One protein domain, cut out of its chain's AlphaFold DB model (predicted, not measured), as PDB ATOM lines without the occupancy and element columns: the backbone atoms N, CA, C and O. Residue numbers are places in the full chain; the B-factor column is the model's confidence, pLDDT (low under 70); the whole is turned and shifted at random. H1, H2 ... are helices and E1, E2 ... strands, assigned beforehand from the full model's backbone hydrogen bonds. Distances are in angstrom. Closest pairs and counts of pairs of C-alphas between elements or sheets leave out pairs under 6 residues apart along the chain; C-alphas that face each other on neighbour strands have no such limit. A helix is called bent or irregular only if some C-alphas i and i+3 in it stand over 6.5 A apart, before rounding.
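This is residues 57 to 102, 120 to 145 and 202 to 240 of the 240 residues of an uncharacterized protein of Caulifigura coniformis (UniProt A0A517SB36). Look first for a ribbon of two long antiparallel strands, E1 and E2, which makes the longest axis, with the shorter E3 beside E1; H1 and H4 cover part of one face, while H2 stands at one end near H3. The 111 printed residues include H1, E1, E2, H2, H3, H4 and E3 in that order, a mixed class with the antiparallel sheet E2 E1 E3. The whole is compact, with a radius of gyration of the C-alphas of 15.1 A, but elongated, spanning 56 by 36 by 21 A.

Start at H1, residues 58 to 67, slantwise to E2, residues 120 to 132, at 48 degrees on the local plane; their closest C-alphas, Ile 62 and Ile 128, are 7.6 A apart. Beside E2 find antiparallel E1, residues 86 to 100, with N 90 and O 128 within hydrogen-bond range at 2.8 A. H2, residues 134 to 142, stands up from the sheet, its line rising 46 degrees; its closest C-alpha pair to E1 is Asp 134 and Thr 86, 7.1 A. H3, residues 202 to 208, only grazes the sheet and is only just irregular, C-alphas 203 and 206 being 6.9 A apart. H4, residues 214 to 220, touches H1, closest C-alphas Ala 217 and Ser 58 at 4.9 A, on the same face. E3, residues 223 to 228, is antiparallel to E1, with N 91 and O 227 at 2.8 A. Every O i to N i+4 pair is within hydrogen-bond range in H1, H2 and H4; H3 has 1 of 3, and 3 of 4 O i to N i+3 pairs.

Find C-alpha 58 at (37.188, -22.179, 29.327), where H1 begins its 14.5 A. E1 runs 41.6 A from (50.730, -42.140, 33.984), E2 36.8 A, and E3 17.4 A to C-alpha 228 at (54.553, -29.445, 35.958).

The farthest C-alphas, Asp 102 and Asp 240, are 58.0 A apart. Residues 103 to 119 and 146 to 201 are not printed; the C-alpha gaps are 10.9 A and 9.7 A. The link from H1 to E1 is long. Residues 96 to 102, 120 to 121 and 236 to 240 are under pLDDT 70.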
ATOM      1  N   ALA A  57      33.137 -20.491  31.420       79.75
ATOM      2  CA  ALA A  57      34.482 -20.045  31.067       79.75
ATOM      3  C   ALA A  57      35.379 -21.254  30.761       79.75
ATOM      4  O   ALA A  57      35.214 -22.308  31.380       79.75
ATOM      5  N   SER A  58      36.333 -21.100  29.842       83.31
ATOM      6  CA  SER A  58      37.188 -22.179  29.327       83.31
ATOM      7  C   SER A  58      37.847 -23.002  30.446       83.31
ATOM      8  O   SER A  58      37.757 -24.229  30.436       83.31
ATOM      9  N   ILE A  59      38.382 -22.350  31.488       83.81
ATOM     10  CA  ILE A  59      38.977 -23.041  32.646       83.81
ATOM     11  C   ILE A  59      37.954 -23.845  33.464       83.81
ATOM     12  O   ILE A  59      38.214 -24.975  33.871       83.81
ATOM     13  N   ARG A  60      36.731 -23.322  33.625       83.75
ATOM     14  CA  ARG A  60      35.638 -24.022  34.320       83.75
ATOM     15  C   ARG A  60      35.103 -25.202  33.514       83.75
ATOM     16  O   ARG A  60      34.664 -26.182  34.112       83.75
ATOM     17  N   LYS A  61      35.153 -25.141  32.177       85.56
ATOM     18  CA  LYS A  61      34.850 -26.305  31.326       85.56
ATOM     19  C   LYS A  61      35.836 -27.435  31.595       85.56
ATOM     20  O   LYS A  61      35.407 -28.574  31.732       85.56
ATOM     21  N   ILE A  62      37.127 -27.110  31.721       85.00
ATOM     22  CA  ILE A  62      38.178 -28.083  32.044       85.00
ATOM     23  C   ILE A  62      37.932 -28.691  33.427       85.00
ATOM     24  O   ILE A  62      37.846 -29.910  33.534       85.00
ATOM     25  N   GLN A  63      37.730 -27.869  34.463       86.06
ATOM     26  CA  GLN A  63      37.437 -28.347  35.824       86.06
ATOM     27  C   GLN A  63      36.216 -29.280  35.855       86.06
ATOM     28  O   GLN A  63      36.256 -30.352  36.458       86.06
ATOM     29  N   LYS A  64      35.141 -28.904  35.153       86.69
ATOM     30  CA  LYS A  64      33.933 -29.726  35.065       86.69
ATOM     31  C   LYS A  64      34.167 -31.024  34.289       86.69
ATOM     32  O   LYS A  64      33.738 -32.079  34.729       86.69
ATOM     33  N   ALA A  65      34.903 -30.977  33.182       85.06
ATOM     34  CA  ALA A  65      35.233 -32.166  32.403       85.06
ATOM     35  C   ALA A  65      36.152 -33.146  33.143       85.06
ATOM     36  O   ALA A  65      36.021 -34.351  32.946       85.06
ATOM     37  N   ILE A  66      37.035 -32.648  34.016       86.25
ATOM     38  CA  ILE A  66      37.817 -33.480  34.939       86.25
ATOM     39  C   ILE A  66      36.880 -34.173  35.937       86.25
ATOM     40  O   ILE A  66      36.987 -35.383  36.131       86.25
ATOM     41  N   ALA A  67      35.939 -33.431  36.533       85.62
ATOM     42  CA  ALA A  67      34.964 -33.990  37.473       85.62
ATOM     43  C   ALA A  67      34.074 -35.065  36.822       85.62
ATOM     44  O   ALA A  67      33.849 -36.120  37.411       85.62
ATOM     45  N   ASP A  68      33.646 -34.826  35.581       84.62
ATOM     46  CA  ASP A  68      32.777 -35.725  34.815       84.62
ATOM     47  C   ASP A  68      33.543 -36.834  34.066       84.62
ATOM     48  O   ASP A  68      32.928 -37.642  33.372       84.62
ATOM     49  N   ARG A  69      34.882 -36.878  34.178       82.19
ATOM     50  CA  ARG A  69      35.776 -37.815  33.461       82.19
ATOM     51  C   ARG A  69      35.512 -37.887  31.953       82.19
ATOM     52  O   ARG A  69      35.572 -38.952  31.340       82.19
ATOM     53  N   LEU A  70      35.220 -36.741  31.347       82.50
ATOM     54  CA  LEU A  70      35.016 -36.633  29.905       82.50
ATOM     55  C   LEU A  70      36.361 -36.629  29.181       82.50
ATOM     56  O   LEU A  70      37.346 -36.106  29.700       82.50
ATOM     57  N   ALA A  71      36.394 -37.134  27.946       76.06
ATOM     58  CA  ALA A  71      37.583 -37.052  27.099       76.06
ATOM     59  C   ALA A  71      38.101 -35.596  27.021       76.06
ATOM     60  O   ALA A  71      37.311 -34.682  26.748       76.06
ATOM     61  N   PRO A  72      39.410 -35.346  27.229       77.81
ATOM     62  CA  PRO A  72      40.525 -36.305  27.273       77.81
ATOM     63  C   PRO A  72      40.942 -36.788  28.688       77.81
ATOM     64  O   PRO A  72      42.068 -37.244  28.872       77.81
ATOM     65  N   PHE A  73      40.077 -36.655  29.696       83.88
ATOM     66  CA  PHE A  73      40.316 -37.047  31.098       83.88
ATOM     67  C   PHE A  73      39.697 -38.409  31.462       83.88
ATOM     68  O   PHE A  73      39.535 -38.748  32.632       83.88
ATOM     69  N   ASP A  74      39.358 -39.198  30.450       81.94
ATOM     70  CA  ASP A  74      38.666 -40.489  30.503       81.94
ATOM     71  C   ASP A  74      39.599 -41.685  30.784       81.94
ATOM     72  O   ASP A  74      39.187 -42.839  30.699       81.94
ATOM     73  N   GLY A  75      40.868 -41.436  31.125       82.38
ATOM     74  CA  GLY A  75      41.871 -42.488  31.346       82.38
ATOM     75  C   GLY A  75      42.670 -42.864  30.097       82.38
ATOM     76  O   GLY A  75      43.516 -43.762  30.143       82.38
ATOM     77  N   VAL A  76      42.444 -42.173  28.981       87.56
ATOM     78  CA  VAL A  76      43.118 -42.428  27.711       87.56
ATOM     79  C   VAL A  76      44.262 -41.426  27.499       87.56
ATOM     80  O   VAL A  76      44.207 -40.273  27.915       87.56
ATOM     81  N   CYS A  77      45.340 -41.860  26.846       88.50
ATOM     82  CA  CYS A  77      46.464 -41.006  26.488       88.50
ATOM     83  C   CYS A  77      46.023 -39.854  25.573       88.50
ATOM     84  O   CYS A  77      45.588 -40.084  24.439       88.50
ATOM     85  N   VAL A  78      46.263 -38.618  26.019       87.06
ATOM     86  CA  VAL A  78      45.927 -37.372  25.304       87.06
ATOM     87  C   VAL A  78      46.583 -37.307  23.916       87.06
ATOM     88  O   VAL A  78      46.042 -36.711  22.988       87.06
ATOM     89  N   SER A  79      47.759 -37.924  23.750       87.12
ATOM     90  CA  SER A  79      48.528 -37.854  22.500       87.12
ATOM     91  C   SER A  79      48.129 -38.919  21.476       87.12
ATOM     92  O   SER A  79      47.941 -38.600  20.306       87.12
ATOM     93  N   CYS A  80      48.016 -40.184  21.894       87.06
ATOM     94  CA  CYS A  80      47.894 -41.327  20.977       87.06
ATOM     95  C   CYS A  80      46.620 -42.161  21.155       87.06
ATOM     96  O   CYS A  80      46.468 -43.180  20.487       87.06
ATOM     97  N   ARG A  81      45.721 -41.760  22.061       85.25
ATOM     98  CA  ARG A  81      44.456 -42.446  22.370       85.25
ATOM     99  C   ARG A  81      44.570 -43.910  22.843       85.25
ATOM    100  O   ARG A  81      43.580 -44.631  22.874       85.25
ATOM    101  N   LYS A  82      45.765 -44.366  23.226       87.69
ATOM    102  CA  LYS A  82      45.991 -45.660  23.900       87.69
ATOM    103  C   LYS A  82      45.626 -45.563  25.388       87.69
ATOM    104  O   LYS A  82      45.639 -44.449  25.908       87.69
ATOM    105  N   PRO A  83      45.368 -46.676  26.100       86.94
ATOM    106  CA  PRO A  83      45.165 -46.638  27.550       86.94
ATOM    107  C   PRO A  83      46.322 -45.912  28.253       86.94
ATOM    108  O   PRO A  83      47.498 -46.184  27.986       86.94
ATOM    109  N   GLY A  84      45.976 -44.941  29.098       85.75
ATOM    110  CA  GLY A  84      46.931 -44.178  29.888       85.75
ATOM    111  C   GLY A  84      47.485 -45.002  31.045       85.75
ATOM    112  O   GLY A  84      46.787 -45.823  31.636       85.75
ATOM    113  N   THR A  85      48.750 -44.772  31.378       87.94
ATOM    114  CA  THR A  85      49.437 -45.427  32.504       87.94
ATOM    115  C   THR A  85      49.863 -44.417  33.562       87.94
ATOM    116  O   THR A  85      49.879 -44.728  34.753       87.94
ATOM    117  N   THR A  86      50.178 -43.195  33.138       88.44
ATOM    118  CA  THR A  86      50.730 -42.140  33.984       88.44
ATOM    119  C   THR A  86      49.904 -40.870  33.850       88.44
ATOM    120  O   THR A  86      49.514 -40.474  32.752       88.44
ATOM    121  N   GLU A  87      49.683 -40.206  34.974       90.12
ATOM    122  CA  GLU A  87      49.072 -38.889  35.074       90.12
ATOM    123  C   GLU A  87      50.156 -37.856  35.404       90.12
ATOM    124  O   GLU A  87      50.890 -37.983  36.387       90.12
ATOM    125  N   VAL A  88      50.285 -36.828  34.569       89.12
ATOM    126  CA  VAL A  88      51.212 -35.715  34.779       89.12
ATOM    127  C   VAL A  88      50.395 -34.455  35.078       89.12
ATOM    128  O   VAL A  88      49.805 -33.895  34.154       89.12
ATOM    129  N   PRO A  89      50.334 -33.987  36.338       89.38
ATOM    130  CA  PRO A  89      49.560 -32.799  36.678       89.38
ATOM    131  C   PRO A  89      50.248 -31.538  36.144       89.38
ATOM    132  O   PRO A  89      51.414 -31.264  36.447       89.38
ATOM    133  N   ILE A  90      49.514 -30.766  35.347       88.31
ATOM    134  CA  ILE A  90      49.900 -29.432  34.893       88.31
ATOM    135  C   ILE A  90      49.212 -28.427  35.811       88.31
ATOM    136  O   ILE A  90      47.990 -28.341  35.846       88.31
ATOM    137  N   LEU A  91      50.008 -27.674  36.558       87.69
ATOM    138  CA  LEU A  91      49.549 -26.585  37.408       87.69
ATOM    139  C   LEU A  91      49.403 -25.337  36.537       87.69
ATOM    140  O   LEU A  91      50.403 -24.792  36.053       87.69
ATOM    141  N   PHE A  92      48.158 -24.932  36.312       86.50
ATOM    142  CA  PHE A  92      47.798 -23.699  35.631       86.50
ATOM    143  C   PHE A  92      47.367 -22.669  36.672       86.50
ATOM    144  O   PHE A  92      46.301 -22.800  37.266       86.50
ATOM    145  N   SER A  93      48.205 -21.660  36.892       82.50
ATOM    146  CA  SER A  93      47.890 -20.534  37.774       82.50
ATOM    147  C   SER A  93      47.513 -19.335  36.925       82.50
ATOM    148  O   SER A  93      48.339 -18.890  36.125       82.50
ATOM    149  N   GLU A  94      46.314 -18.798  37.106       83.12
ATOM    150  CA  GLU A  94      45.822 -17.615  36.395       83.12
ATOM    151  C   GLU A  94      45.561 -16.463  37.371       83.12
ATOM    152  O   GLU A  94      44.984 -16.659  38.440       83.12
ATOM    153  N   VAL A  95      45.966 -15.247  36.998       78.31
ATOM    154  CA  VAL A  95      45.571 -14.022  37.708       78.31
ATOM    155  C   VAL A  95      44.189 -13.618  37.214       78.31
ATOM    156  O   VAL A  95      44.047 -13.135  36.089       78.31
ATOM    157  N   ARG A  96      43.172 -13.827  38.051       69.56
ATOM    158  CA  ARG A  96      41.771 -13.628  37.672       69.56
ATOM    159  C   ARG A  96      41.306 -12.195  37.892       69.56
ATOM    160  O   ARG A  96      40.604 -11.633  37.058       69.56
ATOM    161  N   GLU A  97      41.702 -11.606  39.012       67.25
ATOM    162  CA  GLU A  97      41.345 -10.237  39.372       67.25
ATOM    163  C   GLU A  97      42.586  -9.535  39.918       67.25
ATOM    164  O   GLU A  97      43.284 -10.062  40.782       67.25
ATOM    165  N   ARG A  98      42.869  -8.343  39.388       61.66
ATOM    166  CA  ARG A  98      43.893  -7.443  39.918       61.66
ATOM    167  C   ARG A  98      43.173  -6.281  40.582       61.66
ATOM    168  O   ARG A  98      42.690  -5.374  39.900       61.66
ATOM    169  N   PHE A  99      43.100  -6.311  41.907       60.62
ATOM    170  CA  PHE A  99      42.610  -5.175  42.670       60.62
ATOM    171  C   PHE A  99      43.732  -4.148  42.762       60.62
ATOM    172  O   PHE A  99      44.758  -4.355  43.413       60.62
ATOM    173  N   VAL A 100      43.546  -3.024  42.075       59.81
ATOM    174  CA  VAL A 100      44.395  -1.851  42.264       59.81
ATOM    175  C   VAL A 100      43.823  -1.091  43.452       59.81
ATOM    176  O   VAL A 100      42.904  -0.285  43.303       59.81
ATOM    177  N   THR A 101      44.328  -1.374  44.651       51.16
ATOM    178  CA  THR A 101      43.988  -0.590  45.840       51.16
ATOM    179  C   THR A 101      44.729   0.741  45.765       51.16
ATOM    180  O   THR A 101      45.854   0.848  46.240       51.16
ATOM    181  N   ASP A 102      44.151   1.701  45.043       52.16
ATOM    182  CA  ASP A 102      44.113   3.123  45.404       52.16
ATOM    183  C   ASP A 102      43.477   3.949  44.279       52.16
ATOM    184  O   ASP A 102      43.957   3.984  43.142       52.16
ATOM    185  N   GLU A 120      46.766  -6.227  44.740       60.53
ATOM    186  CA  GLU A 120      46.333  -7.512  45.283       60.53
ATOM    187  C   GLU A 120      45.814  -8.345  44.109       60.53
ATOM    188  O   GLU A 120      44.755  -8.073  43.541       60.53
ATOM    189  N   ASP A 121      46.631  -9.310  43.690       65.19
ATOM    190  CA  ASP A 121      46.324 -10.226  42.595       65.19
ATOM    191  C   ASP A 121      45.651 -11.478  43.189       65.19
ATOM    192  O   ASP A 121      46.253 -12.187  43.998       65.19
ATOM    193  N   VAL A 122      44.404 -11.759  42.797       70.69
ATOM    194  CA  VAL A 122      43.718 -13.016  43.137       70.69
ATOM    195  C   VAL A 122      44.107 -14.065  42.102       70.69
ATOM    196  O   VAL A 122      43.698 -13.995  40.939       70.69
ATOM    197  N   THR A 123      44.917 -15.031  42.530       74.12
ATOM    198  CA  THR A 123      45.366 -16.154  41.703       74.12
ATOM    199  C   THR A 123      44.470 -17.373  41.900       74.12
ATOM    200  O   THR A 123      44.258 -17.807  43.034       74.12
ATOM    201  N   GLU A 124      43.964 -17.938  40.806       80.06
ATOM    202  CA  GLU A 124      43.239 -19.211  40.798       80.06
ATOM    203  C   GLU A 124      44.168 -20.303  40.248       80.06
ATOM    204  O   GLU A 124      44.620 -20.234  39.103       80.06
ATOM    205  N   ASP A 125      44.469 -21.301  41.080       83.06
ATOM    206  CA  ASP A 125      45.299 -22.445  40.711       83.06
ATOM    207  C   ASP A 125      44.410 -23.621  40.298       83.06
ATOM    208  O   ASP A 125      43.569 -24.087  41.068       83.06
ATOM    209  N   THR A 126      44.599 -24.122  39.079       85.31
ATOM    210  CA  THR A 126      43.898 -25.302  38.562       85.31
ATOM    211  C   THR A 126      44.898 -26.396  38.199       85.31
ATOM    212  O   THR A 126      45.788 -26.203  37.368       85.31
ATOM    213  N   GLU A 127      44.727 -27.574  38.797       87.19
ATOM    214  CA  GLU A 127      45.449 -28.789  38.411       87.19
ATOM    215  C   GLU A 127      44.755 -29.455  37.220       87.19
ATOM    216  O   GLU A 127      43.599 -29.868  37.304       87.19
ATOM    217  N   ILE A 128      45.468 -29.568  36.101       88.38
ATOM    218  CA  ILE A 128      44.967 -30.184  34.872       88.38
ATOM    219  C   ILE A 128      45.746 -31.484  34.635       88.38
ATOM    220  O   ILE A 128      46.945 -31.433  34.338       88.38
ATOM    221  N   PRO A 129      45.105 -32.657  34.774       89.00
ATOM    222  CA  PRO A 129      45.787 -33.933  34.655       89.00
ATOM    223  C   PRO A 129      46.034 -34.280  33.186       89.00
ATOM    224  O   PRO A 129      45.103 -34.449  32.398       89.00
ATOM    225  N   LEU A 130      47.305 -34.403  32.802       89.12
ATOM    226  CA  LEU A 130      47.698 -34.885  31.483       89.12
ATOM    227  C   LEU A 130      47.914 -36.401  31.545       89.12
ATOM    228  O   LEU A 130      48.901 -36.877  32.107       89.12
ATOM    229  N   ILE A 131      46.996 -37.161  30.959       90.56
ATOM    230  CA  ILE A 131      47.070 -38.624  30.940       90.56
ATOM    231  C   ILE A 131      47.935 -39.068  29.754       90.56
ATOM    232  O   ILE A 131      47.677 -38.702  28.605       90.56
ATOM    233  N   LEU A 132      48.973 -39.861  30.020       90.88
ATOM    234  CA  LEU A 132      49.933 -40.346  29.028       90.88
ATOM    235  C   LEU A 132      50.152 -41.861  29.160       90.88
ATOM    236  O   LEU A 132      50.069 -42.431  30.247       90.88
ATOM    237  N   CYS A 133      50.460 -42.521  28.042       91.31
ATOM    238  CA  CYS A 133      50.996 -43.886  28.037       91.31
ATOM    239  C   CYS A 133      52.519 -43.873  28.257       91.31
ATOM    240  O   CYS A 133      53.151 -42.818  28.157       91.31
ATOM    241  N   ASP A 134      53.139 -45.030  28.495       90.31
ATOM    242  CA  ASP A 134      54.577 -45.114  28.805       90.31
ATOM    243  C   ASP A 134      55.471 -44.531  27.700       90.31
ATOM    244  O   ASP A 134      56.413 -43.791  27.986       90.31
ATOM    245  N   GLN A 135      55.127 -44.781  26.430       92.06
ATOM    246  CA  GLN A 135      55.847 -44.239  25.269       92.06
ATOM    247  C   GLN A 135      55.793 -42.704  25.246       92.06
ATOM    248  O   GLN A 135      56.828 -42.040  25.215       92.06
ATOM    249  N   CYS A 136      54.593 -42.125  25.349       89.75
ATOM    250  CA  CYS A 136      54.429 -40.671  25.360       89.75
ATOM    251  C   CYS A 136      54.991 -40.032  26.638       89.75
ATOM    252  O   CYS A 136      55.426 -38.886  26.606       89.75
ATOM    253  N   THR A 137      55.026 -40.761  27.756       89.62
ATOM    254  CA  THR A 137      55.658 -40.300  28.999       89.62
ATOM    255  C   THR A 137      57.175 -40.204  28.837       89.62
ATOM    256  O   THR A 137      57.783 -39.245  29.316       89.62
ATOM    257  N   ALA A 138      57.796 -41.159  28.138       88.88
ATOM    258  CA  ALA A 138      59.218 -41.106  27.809       88.88
ATOM    259  C   ALA A 138      59.538 -39.920  26.884       88.88
ATOM    260  O   ALA A 138      60.448 -39.149  27.184       88.88
ATOM    261  N   GLU A 139      58.746 -39.707  25.829       89.06
ATOM    262  CA  GLU A 139      58.875 -38.541  24.937       89.06
ATOM    263  C   GLU A 139      58.687 -37.215  25.687       89.06
ATOM    264  O   GLU A 139      59.461 -36.273  25.511       89.06
ATOM    265  N   PHE A 140      57.688 -37.145  26.570       87.25
ATOM    266  CA  PHE A 140      57.434 -35.971  27.404       87.25
ATOM    267  C   PHE A 140      58.635 -35.645  28.302       87.25
ATOM    268  O   PHE A 140      59.023 -34.483  28.431       87.25
ATOM    269  N   ARG A 141      59.263 -36.666  28.898       85.88
ATOM    270  CA  ARG A 141      60.474 -36.497  29.718       85.88
ATOM    271  C   ARG A 141      61.693 -36.116  28.883       85.88
ATOM    272  O   ARG A 141      62.471 -35.286  29.342       85.88
ATOM    273  N   ALA A 142      61.844 -36.681  27.688       84.31
ATOM    274  CA  ALA A 142      62.951 -36.377  26.782       84.31
ATOM    275  C   ALA A 142      62.896 -34.931  26.260       84.31
ATOM    276  O   ALA A 142      63.927 -34.270  26.171       84.31
ATOM    277  N   ASN A 143      61.694 -34.417  25.985       83.44
ATOM    278  CA  ASN A 143      61.484 -33.039  25.529       83.44
ATOM    279  C   ASN A 143      61.601 -31.994  26.645       83.44
ATOM    280  O   ASN A 143      61.644 -30.792  26.366       83.44
ATOM    281  N   ARG A 144      61.643 -32.417  27.914       79.38
ATOM    282  CA  ARG A 144      61.850 -31.494  29.025       79.38
ATOM    283  C   ARG A 144      63.265 -30.927  28.899       79.38
ATOM    284  O   ARG A 144      64.207 -31.719  28.879       79.38
ATOM    285  N   PRO A 145      63.450 -29.593  28.860       70.50
ATOM    286  CA  PRO A 145      64.778 -29.012  28.839       70.50
ATOM    287  C   PRO A 145      65.476 -29.466  30.111       70.50
ATOM    288  O   PRO A 145      65.157 -29.026  31.223       70.50
ATOM    289  N   LYS A 202      58.077 -23.287  26.570       79.62
ATOM    290  CA  LYS A 202      57.645 -23.569  25.184       79.62
ATOM    291  C   LYS A 202      57.544 -25.064  24.859       79.62
ATOM    292  O   LYS A 202      56.740 -25.477  24.039       79.62
ATOM    293  N   TRP A 203      58.330 -25.897  25.539       83.94
ATOM    294  CA  TRP A 203      58.308 -27.354  25.378       83.94
ATOM    295  C   TRP A 203      56.986 -28.015  25.820       83.94
ATOM    296  O   TRP A 203      56.716 -29.146  25.419       83.94
ATOM    297  N   LEU A 204      56.160 -27.332  26.627       84.81
ATOM    298  CA  LEU A 204      54.836 -27.809  27.054       84.81
ATOM    299  C   LEU A 204      53.731 -27.532  26.028       84.81
ATOM    300  O   LEU A 204      52.746 -28.265  26.008       84.81
ATOM    301  N   GLU A 205      53.905 -26.532  25.160       84.00
ATOM    302  CA  GLU A 205      52.926 -26.131  24.139       84.00
ATOM    303  C   GLU A 205      52.396 -27.290  23.271       84.00
ATOM    304  O   GLU A 205      51.177 -27.400  23.133       84.00
ATOM    305  N   PRO A 206      53.222 -28.213  22.725       85.81
ATOM    306  CA  PRO A 206      52.708 -29.303  21.887       85.81
ATOM    307  C   PRO A 206      51.849 -30.321  22.652       85.81
ATOM    308  O   PRO A 206      51.119 -31.099  22.033       85.81
ATOM    309  N   TRP A 207      51.943 -30.345  23.982       86.31
ATOM    310  CA  TRP A 207      51.171 -31.243  24.839       86.31
ATOM    311  C   TRP A 207      49.875 -30.584  25.295       86.31
ATOM    312  O   TRP A 207      48.809 -31.186  25.185       86.31
ATOM    313  N   THR A 208      49.953 -29.330  25.739       85.44
ATOM    314  CA  THR A 208      48.785 -28.558  26.174       85.44
ATOM    315  C   THR A 208      47.850 -28.227  25.015       85.44
ATOM    316  O   THR A 208      46.637 -28.229  25.201       85.44
ATOM    317  N   ALA A 209      48.377 -28.050  23.798       85.19
ATOM    318  CA  ALA A 209      47.575 -27.840  22.593       85.19
ATOM    319  C   ALA A 209      46.624 -29.005  22.264       85.19
ATOM    320  O   ALA A 209      45.610 -28.803  21.600       85.19
ATOM    321  N   LYS A 210      46.942 -30.222  22.724       84.50
ATOM    322  CA  LYS A 210      46.126 -31.425  22.495       84.50
ATOM    323  C   LYS A 210      44.989 -31.577  23.508       84.50
ATOM    324  O   LYS A 210      44.087 -32.381  23.290       84.50
ATOM    325  N   VAL A 211      45.026 -30.829  24.610       84.00
ATOM    326  CA  VAL A 211      43.985 -30.864  25.639       84.00
ATOM    327  C   VAL A 211      42.836 -29.956  25.213       84.00
ATOM    328  O   VAL A 211      43.029 -28.781  24.898       84.00
ATOM    329  N   ARG A 212      41.617 -30.500  25.217       81.56
ATOM    330  CA  ARG A 212      40.408 -29.761  24.845       81.56
ATOM    331  C   ARG A 212      40.228 -28.519  25.732       81.56
ATOM    332  O   ARG A 212      40.389 -28.611  26.944       81.56
ATOM    333  N   TRP A 213      39.895 -27.375  25.121       82.06
ATOM    334  CA  TRP A 213      39.699 -26.054  25.755       82.06
ATOM    335  C   TRP A 213      40.923 -25.423  26.440       82.06
ATOM    336  O   TRP A 213      40.869 -24.255  26.818       82.06
ATOM    337  N   PHE A 214      42.048 -26.130  26.568       84.25
ATOM    338  CA  PHE A 214      43.263 -25.582  27.183       84.25
ATOM    339  C   PHE A 214      43.872 -24.412  26.386       84.25
ATOM    340  O   PHE A 214      44.236 -23.407  26.998       84.25
ATOM    341  N   PRO A 215      43.948 -24.455  25.036       83.31
ATOM    342  CA  PRO A 215      44.422 -23.313  24.250       83.31
ATOM    343  C   PRO A 215      43.524 -22.082  24.381       83.31
ATOM    344  O   PRO A 215      44.009 -20.953  24.369       83.31
ATOM    345  N   GLU A 216      42.216 -22.303  24.510       81.06
ATOM    346  CA  GLU A 216      41.235 -21.241  24.732       81.06
ATOM    347  C   GLU A 216      41.428 -20.630  26.122       81.06
ATOM    348  O   GLU A 216      41.522 -19.415  26.227       81.06
ATOM    349  N   ALA A 217      41.617 -21.456  27.158       83.38
ATOM    350  CA  ALA A 217      41.921 -20.987  28.510       83.38
ATOM    351  C   ALA A 217      43.215 -20.153  28.567       83.38
ATOM    352  O   ALA A 217      43.229 -19.097  29.189       83.38
ATOM    353  N   ILE A 218      44.277 -20.559  27.856       83.44
ATOM    354  CA  ILE A 218      45.507 -19.754  27.736       83.44
ATOM    355  C   ILE A 218      45.234 -18.387  27.088       83.44
ATOM    356  O   ILE A 218      45.846 -17.392  27.474       83.44
ATOM    357  N   ARG A 219      44.386 -18.346  26.056       81.88
ATOM    358  CA  ARG A 219      44.090 -17.123  25.298       81.88
ATOM    359  C   ARG A 219      43.198 -16.163  26.081       81.88
ATOM    360  O   ARG A 219      43.354 -14.955  25.929       81.88
ATOM    361  N   ASP A 220      42.273 -16.705  26.864       80.62
ATOM    362  CA  ASP A 220      41.342 -15.932  27.685       80.62
ATOM    363  C   ASP A 220      42.026 -15.378  28.951       80.62
ATOM    364  O   ASP A 220      41.589 -14.359  29.485       80.62
ATOM    365  N   ALA A 221      43.119 -16.006  29.401       78.06
ATOM    366  CA  ALA A 221      43.841 -15.617  30.606       78.06
ATOM    367  C   ALA A 221      44.610 -14.294  30.470       78.06
ATOM    368  O   ALA A 221      45.407 -14.103  29.546       78.06
ATOM    369  N   MET A 222      44.443 -13.400  31.454       71.06
ATOM    370  CA  MET A 222      45.159 -12.115  31.514       71.06
ATOM    371  C   MET A 222      46.660 -12.301  31.780       71.06
ATOM    372  O   MET A 222      47.509 -11.828  31.023       71.06
ATOM    373  N   GLU A 223      46.996 -13.001  32.862       77.69
ATOM    374  CA  GLU A 223      48.350 -13.450  33.179       77.69
ATOM    375  C   GLU A 223      48.257 -14.897  33.671       77.69
ATOM    376  O   GLU A 223      47.418 -15.208  34.513       77.69
ATOM    377  N   TYR A 224      49.120 -15.781  33.165       79.62
ATOM    378  CA  TYR A 224      49.157 -17.175  33.601       79.62
ATOM    379  C   TYR A 224      50.584 -17.689  33.789       79.62
ATOM    380  O   TYR A 224      51.538 -17.220  33.151       79.62
ATOM    381  N   SER A 225      50.726 -18.696  34.645       81.62
ATOM    382  CA  SER A 225      51.949 -19.472  34.811       81.62
ATOM    383  C   SER A 225      51.651 -20.964  34.677       81.62
ATOM    384  O   SER A 225      50.610 -21.448  35.114       81.62
ATOM    385  N   LEU A 226      52.566 -21.679  34.021       83.75
ATOM    386  CA  LEU A 226      52.482 -23.120  33.807       83.75
ATOM    387  C   LEU A 226      53.632 -23.795  34.536       83.75
ATOM    388  O   LEU A 226      54.803 -23.498  34.272       83.75
ATOM    389  N   SER A 227      53.306 -24.743  35.404       83.44
ATOM    390  CA  SER A 227      54.296 -25.630  36.003       83.44
ATOM    391  C   SER A 227      53.843 -27.085  35.944       83.44
ATOM    392  O   SER A 227      52.678 -27.390  35.707       83.44
ATOM    393  N   VAL A 228      54.800 -28.003  36.061       85.25
ATOM    394  CA  VAL A 228      54.553 -29.445  35.958       85.25
ATOM    395  C   VAL A 228      54.829 -30.059  37.314       85.25
ATOM    396  O   VAL A 228      55.958 -29.968  37.808       85.25
ATOM    397  N   GLY A 229      53.804 -30.669  37.900       83.94
ATOM    398  CA  GLY A 229      53.921 -31.409  39.147       83.94
ATOM    399  C   GLY A 229      54.593 -32.771  38.956       83.94
ATOM    400  O   GLY A 229      55.043 -33.146  37.870       83.94
ATOM    401  N   ALA A 230      54.694 -33.529  40.045       84.00
ATOM    402  CA  ALA A 230      55.273 -34.866  40.006       84.00
ATOM    403  C   ALA A 230      54.340 -35.840  39.256       84.00
ATOM    404  O   ALA A 230      53.149 -35.868  39.571       84.00
ATOM    405  N   PRO A 231      54.851 -36.652  38.306       86.00
ATOM    406  CA  PRO A 231      54.068 -37.701  37.664       86.00
ATOM    407  C   PRO A 231      53.545 -38.701  38.697       86.00
ATOM    408  O   PRO A 231      54.295 -39.130  39.578       86.00
ATOM    409  N   ARG A 232      52.282 -39.096  38.565       89.88
ATOM    410  CA  ARG A 232      51.610 -40.073  39.426       89.88
ATOM    411  C   ARG A 232      51.137 -41.253  38.568       89.88
ATOM    412  O   ARG A 232      50.801 -41.051  37.402       89.88
ATOM    413  N   PRO A 233      51.128 -42.492  39.085       86.06
ATOM    414  CA  PRO A 233      50.508 -43.600  38.369       86.06
ATOM    415  C   PRO A 233      49.007 -43.329  38.226       86.06
ATOM    416  O   PRO A 233      48.371 -42.878  39.181       86.06
ATOM    417  N   LEU A 234      48.444 -43.605  37.048       82.25
ATOM    418  CA  LEU A 234      47.012 -43.438  36.827       82.25
ATOM    419  C   LEU A 234      46.269 -44.408  37.753       82.25
ATOM    420  O   LEU A 234      46.435 -45.629  37.669       82.25
ATOM    421  N   ARG A 235      45.466 -43.870  38.672       70.19
ATOM    422  CA  ARG A 235      44.682 -44.694  39.592       70.19
ATOM    423  C   ARG A 235      43.597 -45.389  38.770       70.19
ATOM    424  O   ARG A 235      42.642 -44.738  38.359       70.19
ATOM    425  N   LYS A 236      43.748 -46.694  38.510       59.28
ATOM    426  CA  LYS A 236      42.677 -47.505  37.909       59.28
ATOM    427  C   LYS A 236      41.425 -47.294  38.753       59.28
ATOM    428  O   LYS A 236      41.448 -47.574  39.952       59.28
ATOM    429  N   SER A 237      40.365 -46.746  38.162       51.50
ATOM    430  CA  SER A 237      39.082 -46.722  38.847       51.50
ATOM    431  C   SER A 237      38.654 -48.169  39.020       51.50
ATOM    432  O   SER A 237      38.414 -48.857  38.034       51.50
ATOM    433  N   SER A 238      38.613 -48.633  40.264       38.50
ATOM    434  CA  SER A 238      37.931 -49.859  40.654       38.50
ATOM    435  C   SER A 238      36.440 -49.672  40.373       38.50
ATOM    436  O   SER A 238      35.702 -49.170  41.218       38.50
ATOM    437  N   ALA A 239      36.044 -49.936  39.140       40.53
ATOM    438  CA  ALA A 239      34.665 -50.003  38.691       40.53
ATOM    439  C   ALA A 239      34.628 -51.072  37.594       40.53
ATOM    440  O   ALA A 239      34.474 -50.757  36.417       40.53
ATOM    441  N   ASP A 240      34.906 -52.305  38.025       38.00
ATOM    442  CA  ASP A 240      34.249 -53.499  37.495       38.00
ATOM    443  C   ASP A 240      33.020 -53.758  38.379       38.00
ATOM    444  O   ASP A 240      33.154 -53.569  39.616       38.00
TER     445      ASP A 240